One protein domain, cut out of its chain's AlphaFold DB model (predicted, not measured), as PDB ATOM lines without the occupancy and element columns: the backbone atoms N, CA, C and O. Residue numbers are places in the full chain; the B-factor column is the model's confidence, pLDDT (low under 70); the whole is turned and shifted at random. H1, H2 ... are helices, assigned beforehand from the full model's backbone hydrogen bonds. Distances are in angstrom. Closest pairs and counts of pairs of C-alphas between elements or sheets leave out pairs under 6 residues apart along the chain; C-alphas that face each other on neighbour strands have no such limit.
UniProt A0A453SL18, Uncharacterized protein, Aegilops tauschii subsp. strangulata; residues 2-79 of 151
ATOM      1  N   GLN A   2      -8.555  17.383  31.434       92.06
ATOM      2  CA  GLN A   2      -9.975  17.067  31.689       92.06
ATOM      3  C   GLN A   2     -10.368  15.613  31.363       92.06
ATOM      4  O   GLN A   2     -11.005  14.956  32.182       92.06
ATOM      5  N   VAL A   3      -9.927  15.077  30.218       95.56
ATOM      6  CA  VAL A   3     -10.193  13.677  29.832       95.56
ATOM      7  C   VAL A   3      -9.627  12.691  30.861       95.56
ATOM      8  O   VAL A   3     -10.361  11.849  31.362       95.56
ATOM      9  N   SER A   4      -8.357  12.849  31.253       94.62
ATOM     10  CA  SER A   4      -7.711  11.993  32.266       94.62
ATOM     11  C   SER A   4      -8.453  12.022  33.601       94.62
ATOM     12  O   SER A   4      -8.679  10.989  34.222       94.62
ATOM     13  N   ARG A   5      -8.906  13.208  34.023       94.62
ATOM     14  CA  ARG A   5      -9.736  13.372  35.220       94.62
ATOM     15  C   ARG A   5     -11.047  12.586  35.120       94.62
ATOM     16  O   ARG A   5     -11.450  11.954  36.092       94.62
ATOM     17  N   HIS A   6     -11.736  12.637  33.980       96.00
ATOM     18  CA  HIS A   6     -12.981  11.889  33.785       96.00
ATOM     19  C   HIS A   6     -12.754  10.378  33.757       96.00
ATOM     20  O   HIS A   6     -13.476   9.655  34.441       96.00
ATOM     21  N   LEU A   7     -11.710   9.920  33.067       97.00
ATOM     22  CA  LEU A   7     -11.328   8.511  33.048       97.00
ATOM     23  C   LEU A   7     -10.982   8.008  34.450       97.00
ATOM     24  O   LEU A   7     -11.500   6.973  34.859       97.00
ATOM     25  N   PHE A   8     -10.221   8.777  35.237       96.25
ATOM     26  CA  PHE A   8      -9.959   8.439  36.636       96.25
ATOM     27  C   PHE A   8     -11.253   8.333  37.454       96.25
ATOM     28  O   PHE A   8     -11.422   7.400  38.233       96.25
ATOM     29  N   ARG A   9     -12.204   9.262  37.273       94.31
ATOM     30  CA  ARG A   9     -13.484   9.229  38.001       94.31
ATOM     31  C   ARG A   9     -14.284   7.955  37.743       94.31
ATOM     32  O   ARG A   9     -14.965   7.519  38.668       94.31
ATOM     33  N   TRP A  10     -14.220   7.408  36.531       94.38
ATOM     34  CA  TRP A  10     -14.953   6.204  36.135       94.38
ATOM     35  C   TRP A  10     -14.220   4.909  36.467       94.38
ATOM     36  O   TRP A  10     -14.842   3.974  36.952       94.38
ATOM     37  N   THR A  11     -12.914   4.860  36.216       95.12
ATOM     38  CA  THR A  11     -12.126   3.617  36.275       95.12
ATOM     39  C   THR A  11     -11.368   3.442  37.586       95.12
ATOM     40  O   THR A  11     -11.059   2.322  37.970       95.12
ATOM     41  N   LYS A  12     -11.042   4.548  38.270       94.12
ATOM     42  CA  LYS A  12     -10.108   4.603  39.410       94.12
ATOM     43  C   LYS A  12      -8.693   4.107  39.093       94.12
ATOM     44  O   LYS A  12      -7.892   3.927  40.008       94.12
ATOM     45  N   GLU A  13      -8.345   3.944  37.817       95.31
ATOM     46  CA  GLU A  13      -7.008   3.511  37.414       95.31
ATOM     47  C   GLU A  13      -5.967   4.597  37.706       95.31
ATOM     48  O   GLU A  13      -6.047   5.728  37.216       95.31
ATOM     49  N   ILE A  14      -4.946   4.235  38.485       94.56
ATOM     50  CA  ILE A  14      -3.903   5.159  38.959       94.56
ATOM     51  C   ILE A  14      -3.123   5.795  37.797       94.56
ATOM     52  O   ILE A  14      -2.724   6.956  37.898       94.56
ATOM     53  N   ALA A  15      -3.004   5.103  36.658       95.19
ATOM     54  CA  ALA A  15      -2.337   5.611  35.460       95.19
ATOM     55  C   ALA A  15      -2.883   6.980  35.003       95.19
ATOM     56  O   ALA A  15      -2.117   7.852  34.582       95.19
ATOM     57  N   TYR A  16      -4.191   7.221  35.148       96.56
ATOM     58  CA  TYR A  16      -4.793   8.514  34.814       96.56
ATOM     59  C   TYR A  16      -4.434   9.618  35.812       96.56
ATOM     60  O   TYR A  16      -4.315  10.782  35.416       96.56
ATOM     61  N   ALA A  17      -4.249   9.285  37.091       95.25
ATOM     62  CA  ALA A  17      -3.785  10.236  38.100       95.25
ATOM     63  C   ALA A  17      -2.301  10.591  37.903       95.25
ATOM     64  O   ALA A  17      -1.928  11.760  38.024       95.25
ATOM     65  N   ASP A  18      -1.472   9.615  37.527       95.19
ATOM     66  CA  ASP A  18      -0.059   9.835  37.204       95.19
ATOM     67  C   ASP A  18       0.129  10.679  35.948       95.19
ATOM     68  O   ASP A  18       0.908  11.637  35.948       95.19
ATOM     69  N   TYR A  19      -0.633  10.385  34.895       95.56
ATOM     70  CA  TYR A  19      -0.650  11.233  33.711       95.56
ATOM     71  C   TYR A  19      -1.104  12.659  34.048       95.56
ATOM     72  O   TYR A  19      -0.492  13.623  33.581       95.56
ATOM     73  N   TYR A  20      -2.156  12.802  34.866       95.44
ATOM     74  CA  TYR A  20      -2.668  14.110  35.272       95.44
ATOM     75  C   TYR A  20      -1.599  14.933  35.994       95.44
ATOM     76  O   TYR A  20      -1.380  16.081  35.623       95.44
ATOM     77  N   GLU A  21      -0.904  14.345  36.970       94.38
ATOM     78  CA  GLU A  21       0.171  15.020  37.702       94.38
ATOM     79  C   GLU A  21       1.292  15.478  36.762       94.38
ATOM     80  O   GLU A  21       1.693  16.642  36.793       94.38
ATOM     81  N   ARG A  22       1.762  14.592  35.871       94.19
ATOM     82  CA  ARG A  22       2.821  14.924  34.904       94.19
ATOM     83  C   ARG A  22       2.404  16.071  33.985       94.19
ATOM     84  O   ARG A  22       3.195  16.979  33.740       94.19
ATOM     85  N   ALA A  23       1.170  16.038  33.482       94.69
ATOM     86  CA  ALA A  23       0.624  17.090  32.630       94.69
ATOM     87  C   ALA A  23       0.423  18.413  33.389       94.69
ATOM     88  O   ALA A  23       0.638  19.482  32.817       94.69
ATOM     89  N   LEU A  24       0.044  18.352  34.666       94.44
ATOM     90  CA  LEU A  24      -0.129  19.523  35.517       94.44
ATOM     91  C   LEU A  24       1.213  20.205  35.801       94.44
ATOM     92  O   LEU A  24       1.363  21.387  35.512       94.44
ATOM     93  N   ILE A  25       2.195  19.464  36.324       91.62
ATOM     94  CA  ILE A  25       3.483  20.021  36.762       91.62
ATOM     95  C   ILE A  25       4.330  20.458  35.562       91.62
ATOM     96  O   ILE A  25       4.801  21.593  35.512       91.62
ATOM     97  N   ASN A  26       4.497  19.580  34.569       92.94
ATOM     98  CA  ASN A  26       5.414  19.836  33.454       92.94
ATOM     99  C   ASN A  26       4.745  20.556  32.284       92.94
ATOM    100  O   ASN A  26       5.419  21.233  31.516       92.94
ATOM    101  N   GLY A  27       3.432  20.399  32.128       93.19
ATOM    102  CA  GLY A  27       2.657  21.103  31.116       93.19
ATOM    103  C   GLY A  27       2.182  22.439  31.662       93.19
ATOM    104  O   GLY A  27       2.804  23.465  31.406       93.19
ATOM    105  N   VAL A  28       1.102  22.413  32.443       94.06
ATOM    106  CA  VAL A  28       0.328  23.606  32.827       94.06
ATOM    107  C   VAL A  28       1.099  24.573  33.714       94.06
ATOM    108  O   VAL A  28       1.218  25.736  33.359       94.06
ATOM    109  N   LEU A  29       1.678  24.135  34.832       93.06
ATOM    110  CA  LEU A  29       2.420  25.055  35.704       93.06
ATOM    111  C   LEU A  29       3.628  25.673  34.988       93.06
ATOM    112  O   LEU A  29       4.052  26.779  35.312       93.06
ATOM    113  N   SER A  30       4.153  24.985  33.975       93.00
ATOM    114  CA  SER A  30       5.316  25.438  33.229       93.00
ATOM    115  C   SER A  30       5.017  26.574  32.237       93.00
ATOM    116  O   SER A  30       5.959  27.268  31.843       93.00
ATOM    117  N   ILE A  31       3.764  26.770  31.800       93.69
ATOM    118  CA  ILE A  31       3.465  27.754  30.743       93.69
ATOM    119  C   ILE A  31       3.361  29.187  31.259       93.69
ATOM    120  O   ILE A  31       3.456  30.110  30.456       93.69
ATOM    121  N   GLN A  32       3.178  29.388  32.565       93.69
ATOM    122  CA  GLN A  32       3.108  30.715  33.172       93.69
ATOM    123  C   GLN A  32       4.478  31.144  33.696       93.69
ATOM    124  O   GLN A  32       5.230  30.360  34.282       93.69
ATOM    125  N   ARG A  33       4.816  32.418  33.502       92.75
ATOM    126  CA  ARG A  33       6.052  32.996  34.014       92.75
ATOM    127  C   ARG A  33       5.933  33.147  35.528       92.75
ATOM    128  O   ARG A  33       5.142  33.939  36.022       92.75
ATOM    129  N   GLY A  34       6.729  32.389  36.279       87.31
ATOM    130  CA  GLY A  34       6.565  32.285  37.737       87.31
ATOM    131  C   GLY A  34       6.689  33.602  38.516       87.31
ATOM    132  O   GLY A  34       6.136  33.705  39.605       87.31
ATOM    133  N   ARG A  35       7.385  34.609  37.970       89.62
ATOM    134  CA  ARG A  35       7.511  35.944  38.583       89.62
ATOM    135  C   ARG A  35       6.464  36.947  38.096       89.62
ATOM    136  O   ARG A  35       6.314  37.987  38.721       89.62
ATOM    137  N   ASP A  36       5.739  36.621  37.028       91.31
ATOM    138  CA  ASP A  36       4.846  37.541  36.324       91.31
ATOM    139  C   ASP A  36       3.491  36.854  36.082       91.31
ATOM    140  O   ASP A  36       3.268  36.239  35.033       91.31
ATOM    141  N   PRO A  37       2.572  36.888  37.064       87.88
ATOM    142  CA  PRO A  37       1.284  36.237  36.922       87.88
ATOM    143  C   PRO A  37       0.496  36.712  35.697       87.88
ATOM    144  O   PRO A  37       0.494  37.895  35.362       87.88
ATOM    145  N   GLY A  38      -0.162  35.773  35.014       87.62
ATOM    146  CA  GLY A  38      -0.906  36.050  33.779       87.62
ATOM    147  C   GLY A  38      -0.046  36.172  32.514       87.62
ATOM    148  O   GLY A  38      -0.593  36.148  31.416       87.62
ATOM    149  N   VAL A  39       1.285  36.224  32.629       93.19
ATOM    150  CA  VAL A  39       2.185  36.145  31.470       93.19
ATOM    151  C   VAL A  39       2.425  34.678  31.131       93.19
ATOM    152  O   VAL A  39       3.026  33.940  31.916       93.19
ATOM    153  N   MET A  40       1.948  34.240  29.966       94.00
ATOM    154  CA  MET A  40       1.996  32.841  29.538       94.00
ATOM    155  C   MET A  40       2.651  32.694  28.160       94.00
ATOM    156  O   MET A  40       2.748  33.650  27.391       94.00
ATOM    157  N   ILE A  41       3.113  31.486  27.841       93.88
ATOM    158  CA  ILE A  41       3.565  31.113  26.491       93.88
ATOM    159  C   ILE A  41       2.465  30.389  25.719       93.88
ATOM    160  O   ILE A  41       1.655  29.667  26.297       93.88
ATOM    161  N   TYR A  42       2.495  30.517  24.392       92.94
ATOM    162  CA  TYR A  42       1.661  29.700  23.509       92.94
ATOM    163  C   TYR A  42       2.280  28.319  23.250       92.94
ATOM    164  O   TYR A  42       1.605  27.299  23.350       92.94
ATOM    165  N   MET A  43       3.574  28.287  22.910       92.19
ATOM    166  CA  MET A  43       4.315  27.060  22.610       92.19
ATOM    167  C   MET A  43       5.330  26.780  23.710       92.19
ATOM    168  O   MET A  43       6.133  27.649  24.044       92.19
ATOM    169  N   LEU A  44       5.336  25.551  24.226       92.75
ATOM    170  CA  LEU A  44       6.343  25.076  25.170       92.75
ATOM    171  C   LEU A  44       7.490  24.393  24.398       92.75
ATOM    172  O   LEU A  44       7.310  23.259  23.947       92.75
ATOM    173  N   PRO A  45       8.656  25.045  24.214       92.31
ATOM    174  CA  PRO A  45       9.771  24.441  23.492       92.31
ATOM    175  C   PRO A  45      10.338  23.239  24.260       92.31
ATOM    176  O   PRO A  45      10.578  23.331  25.461       92.31
ATOM    177  N   GLN A  46      10.582  22.133  23.551       92.00
ATOM    178  CA  GLN A  46      11.125  20.879  24.110       92.00
ATOM    179  C   GLN A  46      12.570  20.589  23.669       92.00
ATOM    180  O   GLN A  46      13.167  19.604  24.090       92.00
ATOM    181  N   GLY A  47      13.132  21.417  22.782       91.50
ATOM    182  CA  GLY A  47      14.493  21.227  22.283       91.50
ATOM    183  C   GLY A  47      15.551  21.570  23.341       91.50
ATOM    184  O   GLY A  47      15.347  22.506  24.120       91.50
ATOM    185  N   PRO A  48      16.703  20.876  23.352       93.00
ATOM    186  CA  PRO A  48      17.785  21.162  24.290       93.00
ATOM    187  C   PRO A  48      18.297  22.601  24.117       93.00
ATOM    188  O   PRO A  48      18.426  23.097  22.998       93.00
ATOM    189  N   GLY A  49      18.546  23.294  25.232       91.75
ATOM    190  CA  GLY A  49      19.041  24.678  25.242       91.75
ATOM    191  C   GLY A  49      18.046  25.744  24.761       91.75
ATOM    192  O   GLY A  49      18.405  26.917  24.667       91.75
ATOM    193  N   ARG A  50      16.792  25.385  24.451       92.12
ATOM    194  CA  ARG A  50      15.787  26.344  23.971       92.12
ATOM    195  C   ARG A  50      15.159  27.113  25.130       92.12
ATOM    196  O   ARG A  50      14.693  26.536  26.107       92.12
ATOM    197  N   SER A  51      15.091  28.434  24.985       91.81
ATOM    198  CA  SER A  51      14.415  29.309  25.944       91.81
ATOM    199  C   SER A  51      12.923  29.430  25.634       91.81
ATOM    200  O   SER A  51      12.542  29.603  24.478       91.81
ATOM    201  N   LYS A  52      12.079  29.443  26.676       91.31
ATOM    202  CA  LYS A  52      10.641  29.774  26.575       91.31
ATOM    203  C   LYS A  52      10.397  31.176  26.001       91.31
ATOM    204  O   LYS A  52       9.379  31.399  25.359       91.31
ATOM    205  N   ALA A  53      11.354  32.090  26.183       89.12
ATOM    206  CA  ALA A  53      11.302  33.431  25.605       89.12
ATOM    207  C   ALA A  53      11.589  33.446  24.093       89.12
ATOM    208  O   ALA A  53      11.201  34.389  23.415       89.12
ATOM    209  N   VAL A  54      12.260  32.415  23.562       88.75
ATOM    210  CA  VAL A  54      12.707  32.341  22.163       88.75
ATOM    211  C   VAL A  54      11.868  31.297  21.422       88.75
ATOM    212  O   VAL A  54      12.309  30.187  21.102       88.75
ATOM    213  N   SER A  55      10.614  31.667  21.175       86.75
ATOM    214  CA  SER A  55       9.657  30.932  20.343       86.75
ATOM    215  C   SER A  55       8.961  31.903  19.386       86.75
ATOM    216  O   SER A  55       9.076  33.112  19.564       86.75
ATOM    217  N   TYR A  56       8.221  31.392  18.398       87.50
ATOM    218  CA  TYR A  56       7.473  32.231  17.448       87.50
ATOM    219  C   TYR A  56       6.558  33.262  18.142       87.50
ATOM    220  O   TYR A  56       6.420  34.375  17.654       87.50
ATOM    221  N   HIS A  57       5.981  32.912  19.298       91.06
ATOM    222  CA  HIS A  57       5.120  33.804  20.086       91.06
ATOM    223  C   HIS A  57       5.839  34.471  21.271       91.06
ATOM    224  O   HIS A  57       5.349  35.460  21.805       91.06
ATOM    225  N   GLY A  58       6.972  33.922  21.718       91.75
ATOM    226  CA  GLY A  58       7.640  34.356  22.945       91.75
ATOM    227  C   GLY A  58       6.749  34.247  24.191       91.75
ATOM    228  O   GLY A  58       5.844  33.410  24.268       91.75
ATOM    229  N   TRP A  59       7.039  35.092  25.181       94.31
ATOM    230  CA  TRP A  59       6.122  35.370  26.286       94.31
ATOM    231  C   TRP A  59       5.073  36.372  25.818       94.31
ATOM    232  O   TRP A  59       5.434  37.373  25.202       94.31
ATOM    233  N   GLY A  60       3.803  36.135  26.138       92.75
ATOM    234  CA  GLY A  60       2.780  37.141  25.887       92.75
ATOM    235  C   GLY A  60       2.874  38.334  26.844       92.75
ATOM    236  O   GLY A  60       3.721  38.399  27.738       92.75
ATOM    237  N   THR A  61       1.967  39.285  26.667       90.50
ATOM    238  CA  THR A  61       1.789  40.468  27.512       90.50
ATOM    239  C   THR A  61       0.463  40.383  28.260       90.50
ATOM    240  O   THR A  61      -0.414  39.590  27.917       90.50
ATOM    241  N   GLN A  62       0.315  41.186  29.313       83.19
ATOM    242  CA  GLN A  62      -0.907  41.195  30.124       83.19
ATOM    243  C   GLN A  62      -2.130  41.715  29.356       83.19
ATOM    244  O   GLN A  62      -3.241  41.275  29.638       83.19
ATOM    245  N   TYR A  63      -1.928  42.626  28.399       85.69
ATOM    246  CA  TYR A  63      -3.017  43.379  27.771       85.69
ATOM    247  C   TYR A  63      -3.136  43.196  26.256       85.69
ATOM    248  O   TYR A  63      -4.114  43.677  25.698       85.69
ATOM    249  N   ASP A  64      -2.207  42.490  25.597       87.44
ATOM    250  CA  ASP A  64      -2.172  42.413  24.123       87.44
ATOM    251  C   ASP A  64      -2.006  40.984  23.584       87.44
ATOM    252  O   ASP A  64      -1.930  40.767  22.376       87.44
ATOM    253  N   SER A  65      -1.941  39.975  24.458       88.25
ATOM    254  CA  SER A  65      -1.780  38.568  24.065       88.25
ATOM    255  C   SER A  65      -3.040  37.758  24.353       88.25
ATOM    256  O   SER A  65      -3.171  37.127  25.395       88.25
ATOM    257  N   PHE A  66      -3.967  37.750  23.392       85.31
ATOM    258  CA  PHE A  66      -5.270  37.071  23.494       85.31
ATOM    259  C   PHE A  66      -5.369  35.836  22.599       85.31
ATOM    260  O   PHE A  66      -6.355  35.614  21.895       85.31
ATOM    261  N   TRP A  67      -4.324  35.017  22.585       89.31
ATOM    262  CA  TRP A  67      -4.339  33.784  21.807       89.31
ATOM    263  C   TRP A  67      -5.262  32.732  22.438       89.31
ATOM    264  O   TRP A  67      -5.508  32.746  23.644       89.31
ATOM    265  N   CYS A  68      -5.717  31.744  21.664       87.44
ATOM    266  CA  CYS A  68      -6.625  30.704  22.174       87.44
ATOM    267  C   CYS A  68      -6.068  29.915  23.384       87.44
ATOM    268  O   CYS A  68      -6.833  29.481  24.249       87.44
ATOM    269  N   CYS A  69      -4.740  29.786  23.508       87.00
ATOM    270  CA  CYS A  69      -4.094  29.151  24.660       87.00
ATOM    271  C   CYS A  69      -4.254  29.939  25.969       87.00
ATOM    272  O   CYS A  69      -4.261  29.321  27.030       87.00
ATOM    273  N   TYR A  70      -4.422  31.267  25.926       90.12
ATOM    274  CA  TYR A  70      -4.568  32.088  27.135       90.12
ATOM    275  C   TYR A  70      -5.862  31.768  27.884       90.12
ATOM    276  O   TYR A  70      -5.826  31.540  29.090       90.12
ATOM    277  N   GLY A  71      -6.993  31.672  27.175       88.94
ATOM    278  CA  GLY A  71      -8.274  31.312  27.796       88.94
ATOM    279  C   GLY A  71      -8.215  29.944  28.480       88.94
ATOM    280  O   GLY A  71      -8.570  29.809  29.650       88.94
ATOM    281  N   THR A  72      -7.665  28.948  27.780       90.31
ATOM    282  CA  THR A  72      -7.476  27.591  28.327       90.31
ATOM    283  C   THR A  72      -6.486  27.578  29.499       90.31
ATOM    284  O   THR A  72      -6.678  26.852  30.480       90.31
ATOM    285  N   GLY A  73      -5.422  28.382  29.420       91.56
ATOM    286  CA  GLY A  73      -4.437  28.559  30.482       91.56
ATOM    287  C   GLY A  73      -5.080  29.117  31.746       91.56
ATOM    288  O   GLY A  73      -5.014  28.480  32.794       91.56
ATOM    289  N   ILE A  74      -5.783  30.245  31.638       90.88
ATOM    290  CA  ILE A  74      -6.505  30.877  32.752       90.88
ATOM    291  C   ILE A  74      -7.502  29.898  33.383       90.88
ATOM    292  O   ILE A  74      -7.510  29.740  34.605       90.88
ATOM    293  N   GLU A  75      -8.295  29.184  32.575       92.06
ATOM    294  CA  GLU A  75      -9.214  28.164  33.087       92.06
ATOM    295  C   GLU A  75      -8.462  27.091  33.893       92.06
ATOM    296  O   GLU A  75      -8.873  26.740  35.001       92.06
ATOM    297  N   SER A  76      -7.332  26.608  33.376       92.00
ATOM    298  CA  SER A  76      -6.516  25.588  34.040       92.00
ATOM    299  C   SER A  76      -5.944  26.081  35.376       92.00
ATOM    300  O   SER A  76      -6.028  25.368  36.376       92.00
ATOM    301  N   PHE A  77      -5.426  27.314  35.427       92.12
ATOM    302  CA  PHE A  77      -4.897  27.920  36.656       92.12
ATOM    303  C   PHE A  77      -5.994  28.229  37.686       92.12
ATOM    304  O   PHE A  77      -5.753  28.141  38.889       92.12
ATOM    305  N   SER A  78      -7.223  28.506  37.245       92.12
ATOM    306  CA  SER A  78      -8.367  28.693  38.150       92.12
ATOM    307  C   SER A  78      -8.831  27.394  38.828       92.12
ATOM    308  O   SER A  78      -9.506  27.433  39.857       92.12
ATOM    309  N   LYS A  79      -8.455  26.230  38.278       91.31
ATOM    310  CA  LYS A  79      -8.925  24.901  38.703       91.31
ATOM    311  C   LYS A  79      -7.813  23.999  39.246       91.31
ATOM    312  O   LYS A  79      -8.014  22.794  39.341       91.31
TER     313      LYS A  79
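What this domain is: This is residues 2 to 79 of the 151 residues of an uncharacterized protein of Aegilops tauschii subsp. strangulata (UniProt A0A453SL18). H1 and the longer H2 make a helical hairpin; beyond it residues 32 to 67 loop out and back to H3, which packs steeply on the end of H2. Residues 46 to 51 stick out. The printed part has 78 residues, of which 39 are in three named helices, in the order H1, H2, H3, with no named strand; the class, by the residues in named elements, is all helix, and the whole is loose, with a radius of gyration of the C-alphas of 14.3 A and spans of 41 by 29 by 21 A.

How they stand to each other: H1, residues 2 to 11, touches residues 14 to 20 alone of H2, residues 14 to 31, opposite ways at a shallow tilt of 15 degrees; the closest C-alphas, Ser 4 and Tyr 16, are 5.2 A apart. H3, residues 68 to 78, touches residues 28 to 31 alone of H2, opposite ways at a steep tilt of 65 degrees; the closest C-alphas, Val 28 and Ser 76, are 7.2 A apart. H1 and H3 are apart. Every O i to N i+4 pair is within hydrogen-bond range in H1, 12 of 14 in H2 and 6 of 7 in H3.

Where its parts are: H1 begins at C-alpha 2 (-9.975, 17.067, 31.689) and is 14.4 A long. H2, 25.1 A, has a kink of 27 degrees near residue 24. H3, 16.2 A, ends at C-alpha 78 (-8.367, 28.693, 38.150).

The domain as a whole: The farthest C-alphas, Thr 11 and Asp 64, are 41.9 A apart. The H1 to H2 link is tight, H2 to H3 long. The printed part has no cut, and no printed residue is under 70 in pLDDT.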